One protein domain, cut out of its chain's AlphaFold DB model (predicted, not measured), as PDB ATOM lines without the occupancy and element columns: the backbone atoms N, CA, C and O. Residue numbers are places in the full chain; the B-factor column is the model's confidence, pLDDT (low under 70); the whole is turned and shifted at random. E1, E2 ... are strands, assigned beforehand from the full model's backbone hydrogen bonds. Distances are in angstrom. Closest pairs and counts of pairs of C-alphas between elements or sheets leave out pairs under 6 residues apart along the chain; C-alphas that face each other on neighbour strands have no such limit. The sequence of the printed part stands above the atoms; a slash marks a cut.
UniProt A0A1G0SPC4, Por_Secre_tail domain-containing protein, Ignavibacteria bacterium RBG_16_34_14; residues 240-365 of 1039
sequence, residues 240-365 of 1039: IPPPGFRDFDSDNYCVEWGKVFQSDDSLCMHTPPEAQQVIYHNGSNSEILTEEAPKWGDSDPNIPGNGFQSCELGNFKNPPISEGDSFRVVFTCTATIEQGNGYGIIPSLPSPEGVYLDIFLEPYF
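What this domain is: This is residues 240 to 365 of the 1039 residues of the protein "Por_Secre_tail domain-containing protein" of Ignavibacteria bacterium RBG_16_34_14 (UniProt A0A1G0SPC4). Eight strands make a flattened barrel that stays open: E4, E1 and E7 form one wall, E3, E2, E5 and E6 the opposite one, and E8 joins the walls by pairing with E1 and E6. The gap lies between E3 and E4, whose closest C-alphas are 8.1 A apart. The 126 printed residues hold eight named strands, E1 to E8 in chain order, and no named helix; the class is all strand, with 51 residues in named elements, under half. The sheet is branched, mixed and twisted; the whole is compact, radius of gyration of the C-alphas 13.9 A, spans 38 by 36 by 23 A.

How they stand to each other: Begin at E1, residues 254 to 261, which has E4, residues 308 to 312, antiparallel on one side, with N 256 and O 311 2.8 A apart. On its other side find E7, residues 351 to 356, parallel, N 257 to O 355 3.0 A, and E8, residues 359 to 363, parallel, N 261 to O 359 2.8 A. E7 runs on into E8 at 33 degrees. E2, residues 275 to 281, forms a hairpin with E3, residues 287 to 290, N 279 to O 289 2.9 A. On E2's other side is E5, residues 326 to 333, antiparallel, N 278 to O 330 2.9 A. E5 and E6, residues 338 to 345, form a hairpin, N 329 to O 342 2.9 A. E6 is antiparallel to E8, N 339 to O 362 3.0 A.

Where its parts are: Find C-alpha 254 at (22.297, -18.421, 9.138); E1 runs 22.6 A from there. E2 spans 20.4 A, E5 23.4 A and E6 24.4 A. E8 ends at C-alpha 363, (10.510, -25.027, 35.892).

The domain as a whole: The C-alphas of Asp 249 and Phe 365, the two farthest apart, are 40.8 A apart. The printed part has no cut; links E1 to E2, E3 to E4 and E4 to E5 are long. Residues 240 to 251 and 297 to 300 have pLDDT under 70.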
ATOM      1  N   ILE A 240      35.206  -1.398  25.392       50.19
ATOM      2  CA  ILE A 240      34.783  -0.964  26.736       50.19
ATOM      3  C   ILE A 240      33.267  -1.119  26.708       50.19
ATOM      4  O   ILE A 240      32.610  -0.189  26.269       50.19
ATOM      5  N   PRO A 241      32.694  -2.288  27.014       31.17
ATOM      6  CA  PRO A 241      31.454  -2.723  26.379       31.17
ATOM      7  C   PRO A 241      30.304  -1.704  26.492       31.17
ATOM      8  O   PRO A 241      29.727  -1.581  27.575       31.17
ATOM      9  N   PRO A 242      29.849  -1.078  25.384       42.31
ATOM     10  CA  PRO A 242      28.432  -0.957  25.123       42.31
ATOM     11  C   PRO A 242      27.973  -2.244  24.398       42.31
ATOM     12  O   PRO A 242      28.788  -2.983  23.837       42.31
ATOM     13  N   PRO A 243      26.674  -2.555  24.390       27.11
ATOM     14  CA  PRO A 243      26.154  -3.645  23.565       27.11
ATOM     15  C   PRO A 243      26.177  -3.270  22.065       27.11
ATOM     16  O   PRO A 243      25.686  -2.192  21.729       27.11
ATOM     17  N   GLY A 244      26.654  -4.151  21.164       37.50
ATOM     18  CA  GLY A 244      26.179  -4.160  19.762       37.50
ATOM     19  C   GLY A 244      27.175  -4.223  18.576       37.50
ATOM     20  O   GLY A 244      28.055  -3.386  18.430       37.50
ATOM     21  N   PHE A 245      26.885  -5.151  17.642       34.97
ATOM     22  CA  PHE A 245      27.232  -5.272  16.191       34.97
ATOM     23  C   PHE A 245      28.678  -5.614  15.663       34.97
ATOM     24  O   PHE A 245      29.679  -5.312  16.306       34.97
ATOM     25  N   ARG A 246      28.771  -6.413  14.560       35.38
ATOM     26  CA  ARG A 246      29.924  -7.269  14.084       35.38
ATOM     27  C   ARG A 246      29.959  -7.422  12.520       35.38
ATOM     28  O   ARG A 246      29.346  -6.625  11.829       35.38
ATOM     29  N   ASP A 247      30.638  -8.445  11.951       41.69
ATOM     30  CA  ASP A 247      30.991  -8.624  10.503       41.69
ATOM     31  C   ASP A 247      30.244  -9.749   9.710       41.69
ATOM     32  O   ASP A 247      30.219 -10.888  10.174       41.69
ATOM     33  N   PHE A 248      29.658  -9.454   8.531       43.31
ATOM     34  CA  PHE A 248      28.623 -10.246   7.814       43.31
ATOM     35  C   PHE A 248      29.077 -11.242   6.705       43.31
ATOM     36  O   PHE A 248      28.243 -12.031   6.252       43.31
ATOM     37  N   ASP A 249      30.327 -11.240   6.226       48.59
ATOM     38  CA  ASP A 249      30.686 -11.864   4.926       48.59
ATOM     39  C   ASP A 249      30.980 -13.390   4.961       48.59
ATOM     40  O   ASP A 249      32.110 -13.851   4.781       48.59
ATOM     41  N   SER A 250      29.943 -14.220   5.146       57.19
ATOM     42  CA  SER A 250      30.068 -15.691   5.138       57.19
ATOM     43  C   SER A 250      29.010 -16.409   4.289       57.19
ATOM     44  O   SER A 250      27.812 -16.321   4.551       57.19
ATOM     45  N   ASP A 251      29.456 -17.242   3.338       64.69
ATOM     46  CA  ASP A 251      28.589 -18.100   2.501       64.69
ATOM     47  C   ASP A 251      27.720 -19.087   3.317       64.69
ATOM     48  O   ASP A 251      26.701 -19.579   2.830       64.69
ATOM     49  N   ASN A 252      28.106 -19.363   4.569       72.25
ATOM     50  CA  ASN A 252      27.373 -20.219   5.505       72.25
ATOM     51  C   ASN A 252      26.565 -19.410   6.543       72.25
ATOM     52  O   ASN A 252      26.277 -19.939   7.609       72.25
ATOM     53  N   TYR A 253      26.239 -18.139   6.293       81.56
ATOM     54  CA  TYR A 253      25.457 -17.307   7.218       81.56
ATOM     55  C   TYR A 253      24.037 -17.864   7.436       81.56
ATOM     56  O   TYR A 253      23.283 -18.044   6.476       81.56
ATOM     57  N   CYS A 254      23.650 -18.109   8.688       89.25
ATOM     58  CA  CYS A 254      22.297 -18.421   9.138       89.25
ATOM     59  C   CYS A 254      22.176 -18.200  10.659       89.25
ATOM     60  O   CYS A 254      22.406 -19.108  11.462       89.25
ATOM     61  N   VAL A 255      21.754 -16.998  11.056       89.75
ATOM     62  CA  VAL A 255      21.421 -16.695  12.455       89.75
ATOM     63  C   VAL A 255      20.085 -17.335  12.838       89.75
ATOM     64  O   VAL A 255      19.061 -17.061  12.218       89.75
ATOM     65  N   GLU A 256      20.045 -18.158  13.879       93.88
ATOM     66  CA  GLU A 256      18.786 -18.469  14.566       93.88
ATOM     67  C   GLU A 256      18.510 -17.405  15.631       93.88
ATOM     68  O   GLU A 256      19.452 -16.864  16.209       93.88
ATOM     69  N   TRP A 257      17.247 -17.022  15.822       94.31
ATOM     70  CA  TRP A 257      16.867 -15.970  16.767       94.31
ATOM     71  C   TRP A 257      15.399 -16.065  17.183       94.31
ATOM     72  O   TRP A 257      14.565 -16.578  16.445       94.31
ATOM     73  N   GLY A 258      15.030 -15.521  18.339       94.38
ATOM     74  CA  GLY A 258      13.627 -15.433  18.754       94.38
ATOM     75  C   GLY A 258      13.464 -15.028  20.209       94.38
ATOM     76  O   GLY A 258      14.419 -14.568  20.831       94.38
ATOM     77  N   LYS A 259      12.252 -15.150  20.760       96.44
ATOM     78  CA  LYS A 259      11.965 -14.757  22.148       96.44
ATOM     79  C   LYS A 259      12.039 -15.933  23.100       96.44
ATOM     80  O   LYS A 259      11.627 -17.038  22.762       96.44
ATOM     81  N   VAL A 260      12.474 -15.663  24.324       97.25
ATOM     82  CA  VAL A 260      12.462 -16.634  25.417       97.25
ATOM     83  C   VAL A 260      11.401 -16.226  26.430       97.25
ATOM     84  O   VAL A 260      11.491 -15.156  27.031       97.25
ATOM     85  N   PHE A 261      10.403 -17.082  26.630       97.06
ATOM     86  CA  PHE A 261       9.321 -16.884  27.591       97.06
ATOM     87  C   PHE A 261       9.544 -17.735  28.844       97.06
ATOM     88  O   PHE A 261       9.800 -18.931  28.731       97.06
ATOM     89  N   GLN A 262       9.425 -17.138  30.026       95.00
ATOM     90  CA  GLN A 262       9.388 -17.838  31.313       95.00
ATOM     91  C   GLN A 262       8.046 -18.563  31.498       95.00
ATOM     92  O   GLN A 262       7.089 -18.324  30.755       95.00
ATOM     93  N   SER A 263       7.939 -19.440  32.502       94.06
ATOM     94  CA  SER A 263       6.729 -20.259  32.700       94.06
ATOM     95  C   SER A 263       5.482 -19.480  33.154       94.06
ATOM     96  O   SER A 263       4.396 -20.059  33.259       94.06
ATOM     97  N   ASP A 264       5.612 -18.173  33.402       92.00
ATOM     98  CA  ASP A 264       4.525 -17.234  33.697       92.00
ATOM     99  C   ASP A 264       4.102 -16.362  32.491       92.00
ATOM    100  O   ASP A 264       3.390 -15.372  32.668       92.00
ATOM    101  N   ASP A 265       4.520 -16.743  31.276       90.25
ATOM    102  CA  ASP A 265       4.358 -16.019  30.004       90.25
ATOM    103  C   ASP A 265       5.112 -14.664  29.922       90.25
ATOM    104  O   ASP A 265       4.944 -13.921  28.947       90.25
ATOM    105  N   SER A 266       5.959 -14.314  30.901       93.81
ATOM    106  CA  SER A 266       6.846 -13.141  30.812       93.81
ATOM    107  C   SER A 266       8.094 -13.419  29.959       93.81
ATOM    108  O   SER A 266       8.408 -14.564  29.650       93.81
ATOM    109  N   LEU A 267       8.809 -12.374  29.529       94.00
ATOM    110  CA  LEU A 267      10.061 -12.528  28.775       94.00
ATOM    111  C   LEU A 267      11.249 -12.767  29.717       94.00
ATOM    112  O   LEU A 267      11.359 -12.122  30.758       94.00
ATOM    113  N   CYS A 268      12.179 -13.638  29.323       93.31
ATOM    114  CA  CYS A 268      13.410 -13.864  30.072       93.31
ATOM    115  C   CYS A 268      14.420 -12.731  29.825       93.31
ATOM    116  O   CYS A 268      15.086 -12.686  28.793       93.31
ATOM    117  N   MET A 269      14.532 -11.813  30.786       91.69
ATOM    118  CA  MET A 269      15.381 -10.612  30.700       91.69
ATOM    119  C   MET A 269      16.791 -10.802  31.304       91.69
ATOM    120  O   MET A 269      17.487  -9.824  31.561       91.69
ATOM    121  N   HIS A 270      17.211 -12.038  31.592       88.31
ATOM    122  CA  HIS A 270      18.521 -12.321  32.194       88.31
ATOM    123  C   HIS A 270      19.621 -12.421  31.124       88.31
ATOM    124  O   HIS A 270      19.349 -12.762  29.972       88.31
ATOM    125  N   THR A 271      20.862 -12.134  31.511       86.12
ATOM    126  CA  THR A 271      22.064 -12.200  30.659       86.12
ATOM    127  C   THR A 271      22.999 -13.328  31.111       86.12
ATOM    128  O   THR A 271      22.850 -13.827  32.230       86.12
ATOM    129  N   PRO A 272      23.999 -13.724  30.308       81.94
ATOM    130  CA  PRO A 272      25.033 -14.656  30.750       81.94
ATOM    131  C   PRO A 272      25.775 -14.131  31.996       81.94
ATOM    132  O   PRO A 272      25.961 -12.918  32.126       81.94
ATOM    133  N   PRO A 273      26.187 -15.002  32.940       75.44
ATOM    134  CA  PRO A 273      26.021 -16.459  32.944       75.44
ATOM    135  C   PRO A 273      24.665 -16.944  33.505       75.44
ATOM    136  O   PRO A 273      24.471 -18.149  33.638       75.44
ATOM    137  N   GLU A 274      23.740 -16.047  33.877       85.06
ATOM    138  CA  GLU A 274      22.431 -16.420  34.446       85.06
ATOM    139  C   GLU A 274      21.439 -16.947  33.398       85.06
ATOM    140  O   GLU A 274      20.519 -17.701  33.723       85.06
ATOM    141  N   ALA A 275      21.631 -16.558  32.141       89.88
ATOM    142  CA  ALA A 275      20.971 -17.119  30.976       89.88
ATOM    143  C   ALA A 275      22.027 -17.703  30.032       89.88
ATOM    144  O   ALA A 275      22.962 -17.005  29.648       89.88
ATOM    145  N   GLN A 276      21.865 -18.976  29.679       93.88
ATOM    146  CA  GLN A 276      22.805 -19.752  28.871       93.88
ATOM    147  C   GLN A 276      22.074 -20.464  27.736       93.88
ATOM    148  O   GLN A 276      20.916 -20.869  27.900       93.88
ATOM    149  N   GLN A 277      22.773 -20.737  26.639       94.75
ATOM    150  CA  GLN A 277      22.267 -21.575  25.557       94.75
ATOM    151  C   GLN A 277      23.289 -22.625  25.121       94.75
ATOM    152  O   GLN A 277      24.483 -22.366  25.032       94.75
ATOM    153  N   VAL A 278      22.813 -23.827  24.798       96.06
ATOM    154  CA  VAL A 278      23.610 -24.851  24.113       96.06
ATOM    155  C   VAL A 278      22.888 -25.260  22.843       96.06
ATOM    156  O   VAL A 278      21.743 -25.720  22.889       96.06
ATOM    157  N   ILE A 279      23.564 -25.117  21.708       96.25
ATOM    158  CA  ILE A 279      23.008 -25.430  20.395       96.25
ATOM    159  C   ILE A 279      23.651 -26.696  19.850       96.25
ATOM    160  O   ILE A 279      24.869 -26.871  19.897       96.25
ATOM    161  N   TYR A 280      22.804 -27.566  19.303       95.31
ATOM    162  CA  TYR A 280      23.165 -28.846  18.707       95.31
ATOM    163  C   TYR A 280      22.759 -28.879  17.233       95.31
ATOM    164  O   TYR A 280      21.598 -28.624  16.902       95.31
ATOM    165  N   HIS A 281      23.685 -29.267  16.358       95.06
ATOM    166  CA  HIS A 281      23.449 -29.437  14.922       95.06
ATOM    167  C   HIS A 281      23.082 -30.889  14.590       95.06
ATOM    168  O   HIS A 281      23.729 -31.832  15.041       95.06
ATOM    169  N   ASN A 282      22.003 -31.081  13.828       92.19
ATOM    170  CA  ASN A 282      21.455 -32.376  13.405       92.19
ATOM    171  C   ASN A 282      21.240 -33.413  14.529       92.19
ATOM    172  O   ASN A 282      21.265 -34.623  14.298       92.19
ATOM    173  N   GLY A 283      21.028 -32.942  15.763       84.88
ATOM    174  CA  GLY A 283      20.923 -33.793  16.952       84.88
ATOM    175  C   GLY A 283      22.232 -34.495  17.343       84.88
ATOM    176  O   GLY A 283      22.200 -35.394  18.181       84.88
ATOM    177  N   SER A 284      23.363 -34.110  16.746       88.69
ATOM    178  CA  SER A 284      24.694 -34.575  17.133       88.69
ATOM    179  C   SER A 284      25.175 -33.833  18.375       88.69
ATOM    180  O   SER A 284      24.975 -32.627  18.484       88.69
ATOM    181  N   ASN A 285      25.862 -34.537  19.275       88.88
ATOM    182  CA  ASN A 285      26.612 -33.946  20.383       88.88
ATOM    183  C   ASN A 285      28.121 -33.838  20.093       88.88
ATOM    184  O   ASN A 285      28.886 -33.585  21.011       88.88
ATOM    185  N   SER A 286      28.571 -34.051  18.848       92.06
ATOM    186  CA  SER A 286      29.999 -34.011  18.480       92.06
ATOM    187  C   SER A 286      30.633 -32.621  18.552       92.06
ATOM    188  O   SER A 286      31.823 -32.512  18.829       92.06
ATOM    189  N   GLU A 287      29.845 -31.583  18.289       94.50
ATOM    190  CA  GLU A 287      30.223 -30.172  18.327       94.50
ATOM    191  C   GLU A 287      29.020 -29.397  18.890       94.50
ATOM    192  O   GLU A 287      27.874 -29.761  18.609       94.50
ATOM    193  N   ILE A 288      29.268 -28.363  19.695       96.38
ATOM    194  CA  ILE A 288      28.236 -27.468  20.244       96.38
ATOM    195  C   ILE A 288      28.616 -26.001  20.037       96.38
ATOM    196  O   ILE A 288      29.803 -25.665  19.984       96.38
ATOM    197  N   LEU A 289      27.600 -25.138  19.981       95.25
ATOM    198  CA  LEU A 289      27.741 -23.687  20.138       95.25
ATOM    199  C   LEU A 289      27.123 -23.241  21.470       95.25
ATOM    200  O   LEU A 289      26.125 -23.825  21.901       95.25
ATOM    201  N   THR A 290      27.689 -22.205  22.089       94.62
ATOM    202  CA  THR A 290      27.143 -21.531  23.286       94.62
ATOM    203  C   THR A 290      26.817 -20.058  23.013       94.62
ATOM    204  O   THR A 290      27.017 -19.577  21.898       94.62
ATOM    205  N   GLU A 291      26.338 -19.304  24.008       91.12
ATOM    206  CA  GLU A 291      26.145 -17.845  23.907       91.12
ATOM    207  C   GLU A 291      27.429 -17.054  23.587       91.12
ATOM    208  O   GLU A 291      27.340 -15.926  23.111       91.12
ATOM    209  N   GLU A 292      28.611 -17.645  23.756       82.94
ATOM    210  CA  GLU A 292      29.900 -17.036  23.389       82.94
ATOM    211  C   GLU A 292      30.267 -17.253  21.910       82.94
ATOM    212  O   GLU A 292      31.317 -16.812  21.433       82.94
ATOM    213  N   ALA A 293      29.440 -17.990  21.163       85.56
ATOM    214  CA  ALA A 293      29.698 -18.243  19.755       85.56
ATOM    215  C   ALA A 293      29.498 -16.959  18.935       85.56
ATOM    216  O   ALA A 293      28.761 -16.046  19.321       85.56
ATOM    217  N   PRO A 294      30.093 -16.862  17.742       75.31
ATOM    218  CA  PRO A 294      29.581 -15.942  16.744       75.31
ATOM    219  C   PRO A 294      28.120 -16.270  16.398       75.31
ATOM    220  O   PRO A 294      27.660 -17.388  16.607       75.31
ATOM    221  N   LYS A 295      27.298 -15.343  15.905       76.38
ATOM    222  CA  LYS A 295      27.437 -13.902  15.679       76.38
ATOM    223  C   LYS A 295      28.381 -13.518  14.535       76.38
ATOM    224  O   LYS A 295      29.522 -13.151  14.795       76.38
ATOM    225  N   TRP A 296      27.944 -13.592  13.287       70.62
ATOM    226  CA  TRP A 296      28.511 -12.802  12.188       70.62
ATOM    227  C   TRP A 296      27.539 -11.650  11.909       70.62
ATOM    228  O   TRP A 296      26.332 -11.816  12.042       70.62
ATOM    229  N   GLY A 297      28.056 -10.459  11.648       59.22
ATOM    230  CA  GLY A 297      27.302  -9.226  11.426       59.22
ATOM    231  C   GLY A 297      26.837  -8.541  12.705       59.22
ATOM    232  O   GLY A 297      26.588  -7.342  12.725       59.22
ATOM    233  N   ASP A 298      26.772  -9.295  13.800       57.12
ATOM    234  CA  ASP A 298      26.051  -8.917  15.007       57.12
ATOM    235  C   ASP A 298      26.824  -9.267  16.312       57.12
ATOM    236  O   ASP A 298      27.215 -10.406  16.570       57.12
ATOM    237  N   SER A 299      27.133  -8.229  17.098       55.62
ATOM    238  CA  SER A 299      27.810  -8.218  18.403       55.62
ATOM    239  C   SER A 299      26.903  -7.621  19.479       55.62
ATOM    240  O   SER A 299      27.350  -7.379  20.600       55.62
ATOM    241  N   ASP A 300      25.587  -7.506  19.205       65.88
ATOM    242  CA  ASP A 300      24.686  -7.765  20.322       65.88
ATOM    243  C   ASP A 300      25.099  -9.151  20.830       65.88
ATOM    244  O   ASP A 300      25.288 -10.073  20.021       65.88
ATOM    245  N   PRO A 301      25.288  -9.333  22.141       73.88
ATOM    246  CA  PRO A 301      25.528 -10.663  22.665       73.88
ATOM    247  C   PRO A 301      24.380 -11.575  22.223       73.88
ATOM    248  O   PRO A 301      23.252 -11.131  21.995       73.88
ATOM    249  N   ASN A 302      24.661 -12.867  22.104       83.75
ATOM    250  CA  ASN A 302      23.651 -13.852  21.725       83.75
ATOM    251  C   ASN A 302      22.415 -13.800  22.642       83.75
ATOM    252  O   ASN A 302      21.297 -14.012  22.176       83.75
ATOM    253  N   ILE A 303      22.613 -13.427  23.912       88.50
ATOM    254  CA  ILE A 303      21.568 -13.227  24.917       88.50
ATOM    255  C   ILE A 303      21.692 -11.802  25.512       88.50
ATOM    256  O   ILE A 303      22.390 -11.610  26.510       88.50
ATOM    257  N   PRO A 304      21.034 -10.779  24.931       78.25
ATOM    258  CA  PRO A 304      21.166  -9.371  25.338       78.25
ATOM    259  C   PRO A 304      20.275  -8.935  26.513       78.25
ATOM    260  O   PRO A 304      20.152  -7.741  26.778       78.25
ATOM    261  N   GLY A 305      19.621  -9.863  27.222       84.56
ATOM    262  CA  GLY A 305      18.815  -9.541  28.411       84.56
ATOM    263  C   GLY A 305      17.525  -8.757  28.130       84.56
ATOM    264  O   GLY A 305      16.923  -8.193  29.040       84.56
ATOM    265  N   ASN A 306      17.069  -8.710  26.876       81.06
ATOM    266  CA  ASN A 306      15.866  -7.979  26.456       81.06
ATOM    267  C   ASN A 306      14.664  -8.896  26.127       81.06
ATOM    268  O   ASN A 306      13.683  -8.441  25.535       81.06
ATOM    269  N   GLY A 307      14.739 -10.182  26.490       88.25
ATOM    270  CA  GLY A 307      13.729 -11.192  26.166       88.25
ATOM    271  C   GLY A 307      13.984 -11.969  24.875       88.25
ATOM    272  O   GLY A 307      13.217 -12.884  24.574       88.25
ATOM    273  N   PHE A 308      15.027 -11.622  24.118       92.38
ATOM    274  CA  PHE A 308      15.432 -12.322  22.904       92.38
ATOM    275  C   PHE A 308      16.700 -13.161  23.118       92.38
ATOM    276  O   PHE A 308      17.484 -12.912  24.033       92.38
ATOM    277  N   GLN A 309      16.879 -14.148  22.247       93.81
ATOM    278  CA  GLN A 309      18.076 -14.973  22.106       93.81
ATOM    279  C   GLN A 309      18.432 -15.098  20.617       93.81
ATOM    280  O   GLN A 309      17.563 -14.893  19.760       93.81
ATOM    281  N   SER A 310      19.691 -15.401  20.310       91.62
ATOM    282  CA  SER A 310      20.193 -15.579  18.945       91.62
ATOM    283  C   SER A 310      21.516 -16.349  18.902       91.62
ATOM    284  O   SER A 310      22.224 -16.393  19.904       91.62
ATOM    285  N   CYS A 311      21.882 -16.916  17.748       91.50
ATOM    286  CA  CYS A 311      23.214 -17.473  17.476       91.50
ATOM    287  C   CYS A 311      23.463 -17.662  15.972       91.50
ATOM    288  O   CYS A 311      22.538 -17.984  15.233       91.50
ATOM    289  N   GLU A 312      24.708 -17.538  15.497       91.06
ATOM    290  CA  GLU A 312      25.049 -17.843  14.095       91.06
ATOM    291  C   GLU A 312      25.403 -19.325  13.951       91.06
ATOM    292  O   GLU A 312      26.456 -19.789  14.406       91.06
ATOM    293  N   LEU A 313      24.531 -20.078  13.282       92.62
ATOM    294  CA  LEU A 313      24.694 -21.516  13.083       92.62
ATOM    295  C   LEU A 313      25.881 -21.846  12.169       92.62
ATOM    296  O   LEU A 313      26.468 -22.923  12.276       92.62
ATOM    297  N   GLY A 314      26.296 -20.921  11.305       89.00
ATOM    298  CA  GLY A 314      27.434 -21.072  10.407       89.00
ATOM    299  C   GLY A 314      28.759 -21.371  11.110       89.00
ATOM    300  O   GLY A 314      29.712 -21.832  10.467       89.00
ATOM    301  N   ASN A 315      28.838 -21.173  12.429       88.19
ATOM    302  CA  ASN A 315      30.009 -21.529  13.221       88.19
ATOM    303  C   ASN A 315      30.286 -23.025  13.287       88.19
ATOM    304  O   ASN A 315      31.469 -23.360  13.351       88.19
ATOM    305  N   PHE A 316      29.270 -23.897  13.214       91.94
ATOM    306  CA  PHE A 316      29.477 -25.347  13.112       91.94
ATOM    307  C   PHE A 316      30.375 -25.677  11.910       91.94
ATOM    308  O   PHE A 316      30.205 -25.127  10.815       91.94
ATOM    309  N   LYS A 317      31.350 -26.568  12.114       85.44
ATOM    310  CA  LYS A 317      32.290 -27.050  11.086       85.44
ATOM    311  C   LYS A 317      32.374 -28.576  11.016       85.44
ATOM    312  O   LYS A 317      32.901 -29.079  10.025       85.44
ATOM    313  N   ASN A 318      31.847 -29.312  11.996       80.75
ATOM    314  CA  ASN A 318      32.015 -30.762  12.126       80.75
ATOM    315  C   ASN A 318      30.671 -31.532  12.225       80.75
ATOM    316  O   ASN A 318      30.400 -32.153  13.259       80.75
ATOM    317  N   PRO A 319      29.853 -31.596  11.149       84.81
ATOM    318  CA  PRO A 319      30.065 -31.026   9.813       84.81
ATOM    319  C   PRO A 319      29.610 -29.554   9.715       84.81
ATOM    320  O   PRO A 319      28.892 -29.081  10.590       84.81
ATOM    321  N   PRO A 320      29.983 -28.813   8.654       87.50
ATOM    322  CA  PRO A 320      29.420 -27.488   8.410       87.50
ATOM    323  C   PRO A 320      27.924 -27.587   8.106       87.50
ATOM    324  O   PRO A 320      27.481 -28.574   7.511       87.50
ATOM    325  N   ILE A 321      27.165 -26.552   8.465       91.56
ATOM    326  CA  ILE A 321      25.733 -26.496   8.159       91.56
ATOM    327  C   ILE A 321      25.445 -26.532   6.653       91.56
ATOM    328  O   ILE A 321      26.241 -26.077   5.831       91.56
ATOM    329  N   SER A 322      24.286 -27.083   6.302       92.44
ATOM    330  CA  SER A 322      23.743 -27.215   4.950       92.44
ATOM    331  C   SER A 322      22.244 -26.888   4.928       92.44
ATOM    332  O   SER A 322      21.548 -27.012   5.935       92.44
ATOM    333  N   GLU A 323      21.716 -26.509   3.761       92.44
ATOM    334  CA  GLU A 323      20.269 -26.344   3.560       92.44
ATOM    335  C   GLU A 323      19.511 -27.640   3.906       92.44
ATOM    336  O   GLU A 323      19.855 -28.727   3.436       92.44
ATOM    337  N   GLY A 324      18.461 -27.517   4.721       92.50
ATOM    338  CA  GLY A 324      17.648 -28.632   5.204       92.50
ATOM    339  C   GLY A 324      18.159 -29.305   6.482       92.50
ATOM    340  O   GLY A 324      17.467 -30.188   6.997       92.50
ATOM    341  N   ASP A 325      19.312 -28.897   7.019       95.88
ATOM    342  CA  ASP A 325      19.781 -29.366   8.324       95.88
ATOM    343  C   ASP A 325      18.871 -28.894   9.459       95.88
ATOM    344  O   ASP A 325      18.281 -27.813   9.420       95.88
ATOM    345  N   SER A 326      18.790 -29.706  10.509       95.94
ATOM    346  CA  SER A 326      18.054 -29.388  11.733       95.94
ATOM    347  C   SER A 326      18.981 -28.877  12.832       95.94
ATOM    348  O   SER A 326      20.154 -29.248  12.887       95.94
ATOM    349  N   PHE A 327      18.454 -28.069  13.747       96.06
ATOM    350  CA  PHE A 327      19.162 -27.665  14.960       96.06
ATOM    351  C   PHE A 327      18.229 -27.641  16.176       96.06
ATOM    352  O   PHE A 327      17.007 -27.519  16.044       96.06
ATOM    353  N   ARG A 328      18.818 -27.782  17.368       95.94
ATOM    354  CA  ARG A 328      18.133 -27.661  18.663       95.94
ATOM    355  C   ARG A 328      18.871 -26.659  19.538       95.94
ATOM    356  O   ARG A 328      20.044 -26.881  19.821       95.94
ATOM    357  N   VAL A 329      18.157 -25.651  20.024       96.38
ATOM    358  CA  VAL A 329      18.616 -24.717  21.062       96.38
ATOM    359  C   VAL A 329      18.090 -25.208  22.407       96.38
ATOM    360  O   VAL A 329      16.892 -25.456  22.544       96.38
ATOM    361  N   VAL A 330      18.962 -25.364  23.398       95.31
ATOM    362  CA  VAL A 330      18.582 -25.646  24.788       95.31
ATOM    363  C   VAL A 330      18.941 -24.432  25.625       95.31
ATOM    364  O   VAL A 330      20.118 -24.160  25.841       95.31
ATOM    365  N   PHE A 331      17.923 -23.696  26.066       96.31
ATOM    366  CA  PHE A 331      18.080 -22.443  26.797       96.31
ATOM    367  C   PHE A 331      17.819 -22.676  28.284       96.31
ATOM    368  O   PHE A 331      16.769 -23.210  28.646       96.31
ATOM    369  N   THR A 332      18.754 -22.275  29.144       94.75
ATOM    370  CA  THR A 332      18.673 -22.452  30.602       94.75
ATOM    371  C   THR A 332      18.746 -21.095  31.296       94.75
ATOM    372  O   THR A 332      19.703 -20.353  31.101       94.75
ATOM    373  N   CYS A 333      17.752 -20.783  32.129       92.94
ATOM    374  CA  CYS A 333      17.740 -19.610  32.998       92.94
ATOM    375  C   CYS A 333      17.990 -20.055  34.444       92.94
ATOM    376  O   CYS A 333      17.113 -20.626  35.098       92.94
ATOM    377  N   THR A 334      19.189 -19.806  34.965       89.25
ATOM    378  CA  THR A 334      19.572 -20.195  36.330       89.25
ATOM    379  C   THR A 334      18.944 -19.287  37.384       89.25
ATOM    380  O   THR A 334      18.711 -19.736  38.504       89.25
ATOM    381  N   ALA A 335      18.640 -18.033  37.030       87.38
ATOM    382  CA  ALA A 335      18.008 -17.063  37.923       87.38
ATOM    383  C   ALA A 335      16.569 -17.460  38.305       87.38
ATOM    384  O   ALA A 335      16.182 -17.324  39.468       87.38
ATOM    385  N   THR A 336      15.785 -17.999  37.359       90.12
ATOM    386  CA  THR A 336      14.428 -18.521  37.624       90.12
ATOM    387  C   THR A 336      14.373 -20.031  37.842       90.12
ATOM    388  O   THR A 336      13.372 -20.522  38.363       90.12
ATOM    389  N   ILE A 337      15.458 -20.756  37.542       91.00
ATOM    390  CA  ILE A 337      15.550 -22.222  37.635       91.00
ATOM    391  C   ILE A 337      14.562 -22.864  36.639       91.00
ATOM    392  O   ILE A 337      13.704 -23.682  36.974       91.00
ATOM    393  N   GLU A 338      14.672 -22.440  35.378       94.12
ATOM    394  CA  GLU A 338      13.811 -22.853  34.267       94.12
ATOM    395  C   GLU A 338      14.643 -23.218  33.027       94.12
ATOM    396  O   GLU A 338      15.728 -22.675  32.803       94.12
ATOM    397  N   GLN A 339      14.131 -24.128  32.197       94.75
ATOM    398  CA  GLN A 339      14.778 -24.546  30.952       94.75
ATOM    399  C   GLN A 339      13.740 -24.767  29.846       94.75
ATOM    400  O   GLN A 339      12.625 -25.211  30.111       94.75
ATOM    401  N   GLY A 340      14.110 -24.480  28.598       94.31
ATOM    402  CA  GLY A 340      13.273 -24.690  27.418       94.31
ATOM    403  C   GLY A 340      14.077 -25.183  26.219       94.31
ATOM    404  O   GLY A 340      15.303 -25.092  26.180       94.31
ATOM    405  N   ASN A 341      13.373 -25.745  25.235       94.12
ATOM    406  CA  ASN A 341      13.969 -26.279  24.011       94.12
ATOM    407  C   ASN A 341      13.322 -25.629  22.782       94.12
ATOM    408  O   ASN A 341      12.103 -25.692  22.626       94.12
ATOM    409  N   GLY A 342      14.141 -25.084  21.887       94.62
ATOM    410  CA  GLY A 342      13.744 -24.663  20.546       94.62
ATOM    411  C   GLY A 342      14.247 -25.647  19.484       94.62
ATOM    412  O   GLY A 342      15.319 -26.233  19.638       94.62
ATOM    413  N   TYR A 343      13.492 -25.826  18.399       96.12
ATOM    414  CA  TYR A 343      13.851 -26.694  17.272       96.12
ATOM    415  C   TYR A 343      13.616 -25.974  15.943       96.12
ATOM    416  O   TYR A 343      12.504 -25.513  15.687       96.12
ATOM    417  N   GLY A 344      14.635 -25.934  15.084       95.25
ATOM    418  CA  GLY A 344      14.570 -25.283  13.776       95.25
ATOM    419  C   GLY A 344      15.149 -26.130  12.642       95.25
ATOM    420  O   GLY A 344      15.753 -27.184  12.860       95.25
ATOM    421  N   ILE A 345      14.927 -25.663  11.411       95.69
ATOM    422  CA  ILE A 345      15.480 -26.226  10.173       95.69
ATOM    423  C   ILE A 345      16.043 -25.066   9.352       95.69
ATOM    424  O   ILE A 345      15.372 -24.048   9.200       95.69
ATOM    425  N   ILE A 346      17.252 -25.230   8.821       94.38
ATOM    426  CA  ILE A 346      17.966 -24.226   8.026       94.38
ATOM    427  C   ILE A 346      17.338 -24.159   6.620       94.38
ATOM    428  O   ILE A 346      17.363 -25.164   5.903       94.38
ATOM    429  N   PRO A 347      16.739 -23.024   6.207       89.19
ATOM    430  CA  PRO A 347      15.881 -22.967   5.019       89.19
ATOM    431  C   PRO A 347      16.644 -22.756   3.703       89.19
ATOM    432  O   PRO A 347      16.138 -23.131   2.649       89.19
ATOM    433  N   SER A 348      17.826 -22.142   3.762       88.06
ATOM    434  CA  SER A 348      18.735 -21.851   2.646       88.06
ATOM    435  C   SER A 348      20.117 -21.505   3.206       88.06
ATOM    436  O   SER A 348      20.226 -21.233   4.401       88.06
ATOM    437  N   LEU A 349      21.159 -21.457   2.368       85.00
ATOM    438  CA  LEU A 349      22.439 -20.825   2.718       85.00
ATOM    439  C   LEU A 349      22.958 -19.947   1.560       85.00
ATOM    440  O   LEU A 349      22.965 -20.420   0.420       85.00
ATOM    441  N   PRO A 350      23.374 -18.691   1.828       85.00
ATOM    442  CA  PRO A 350      23.149 -17.961   3.079       85.00
ATOM    443  C   PRO A 350      21.644 -17.754   3.364       85.00
ATOM    444  O   PRO A 350      20.790 -17.850   2.476       85.00
ATOM    445  N   SER A 351      21.303 -17.482   4.622       83.56
ATOM    446  CA  SER A 351      19.951 -17.161   5.090       83.56
ATOM    447  C   SER A 351      19.953 -15.815   5.830       83.56
ATOM    448  O   SER A 351      20.008 -15.796   7.059       83.56
ATOM    449  N   PRO A 352      19.911 -14.675   5.107       73.94
ATOM    450  CA  PRO A 352      19.997 -13.339   5.709       73.94
ATOM    451  C   PRO A 352      18.914 -13.040   6.757       73.94
ATOM    452  O   PRO A 352      19.182 -12.354   7.736       73.94
ATOM    453  N   GLU A 353      17.700 -13.571   6.571       78.19
ATOM    454  CA  GLU A 353      16.572 -13.410   7.510       78.19
ATOM    455  C   GLU A 353      16.662 -14.344   8.736       78.19
ATOM    456  O   GLU A 353      15.929 -14.169   9.716       78.19
ATOM    457  N   GLY A 354      17.565 -15.328   8.692       86.62
ATOM    458  CA  GLY A 354      17.763 -16.294   9.760       86.62
ATOM    459  C   GLY A 354      16.618 -17.296   9.936       86.62
ATOM    460  O   GLY A 354      15.816 -17.542   9.031       86.62
ATOM    461  N   VAL A 355      16.533 -17.887  11.130       93.94
ATOM    462  CA  VAL A 355      15.445 -18.791  11.536       93.94
ATOM    463  C   VAL A 355      14.798 -18.281  12.819       93.94
ATOM    464  O   VAL A 355      15.396 -18.369  13.888       93.94
ATOM    465  N   TYR A 356      13.559 -17.790  12.713       93.56
ATOM    466  CA  TYR A 356      12.790 -17.318  13.867       93.56
ATOM    467  C   TYR A 356      12.260 -18.483  14.721       93.56
ATOM    468  O   TYR A 356      11.526 -19.341  14.216       93.56
ATOM    469  N   LEU A 357      12.577 -18.485  16.015       94.25
ATOM    470  CA  LEU A 357      12.295 -19.567  16.955       94.25
ATOM    471  C   LEU A 357      12.054 -19.038  18.381       94.25
ATOM    472  O   LEU A 357      12.991 -18.742  19.119       94.25
ATOM    473  N   ASP A 358      10.785 -18.976  18.792       96.44
ATOM    474  CA  ASP A 358      10.429 -18.713  20.192       96.44
ATOM    475  C   ASP A 358      10.653 -19.966  21.061       96.44
ATOM    476  O   ASP A 358      10.280 -21.081  20.681       96.44
ATOM    477  N   ILE A 359      11.223 -19.771  22.251       97.12
ATOM    478  CA  ILE A 359      11.493 -20.801  23.258       97.12
ATOM    479  C   ILE A 359      10.626 -20.522  24.487       97.12
ATOM    480  O   ILE A 359      10.585 -19.403  24.992       97.12
ATOM    481  N   PHE A 360       9.958 -21.553  24.997       96.94
ATOM    482  CA  PHE A 360       9.150 -21.484  26.214       96.94
ATOM    483  C   PHE A 360       9.847 -22.311  27.295       96.94
ATOM    484  O   PHE A 360      10.150 -23.487  27.073       96.94
ATOM    485  N   LEU A 361      10.165 -21.678  28.423       96.12
ATOM    486  CA  LEU A 361      10.833 -22.297  29.558       96.12
ATOM    487  C   LEU A 361       9.799 -22.915  30.512       96.12
ATOM    488  O   LEU A 361       8.738 -22.345  30.758       96.12
ATOM    489  N   GLU A 362      10.143 -24.057  31.099       93.38
ATOM    490  CA  GLU A 362       9.389 -24.686  32.187       93.38
ATOM    491  C   GLU A 362      10.286 -24.842  33.435       93.38
ATOM    492  O   GLU A 362      11.511 -24.950  33.296       93.38
ATOM    493  N   PRO A 363       9.726 -24.873  34.666       90.75
ATOM    494  CA  PRO A 363      10.510 -25.027  35.892       90.75
ATOM    495  C   PRO A 363      11.314 -26.329  35.907       90.75
ATOM    496  O   PRO A 363      10.754 -27.427  35.837       90.75
ATOM    497  N   TYR A 364      12.632 -26.209  36.041       83.00
ATOM    498  CA  TYR A 364      13.579 -27.275  35.743       83.00
ATOM    499  C   TYR A 364      14.587 -27.462  36.879       83.00
ATOM    500  O   TYR A 364      15.347 -26.563  37.219       83.00
ATOM    501  N   PHE A 365      14.624 -28.662  37.465       76.25
ATOM    502  CA  PHE A 365      15.365 -28.902  38.710       76.25
ATOM    503  C   PHE A 365      16.481 -29.955  38.613       76.25
ATOM    504  O   PHE A 365      17.193 -30.145  39.602       76.25
TER     505      PHE A 365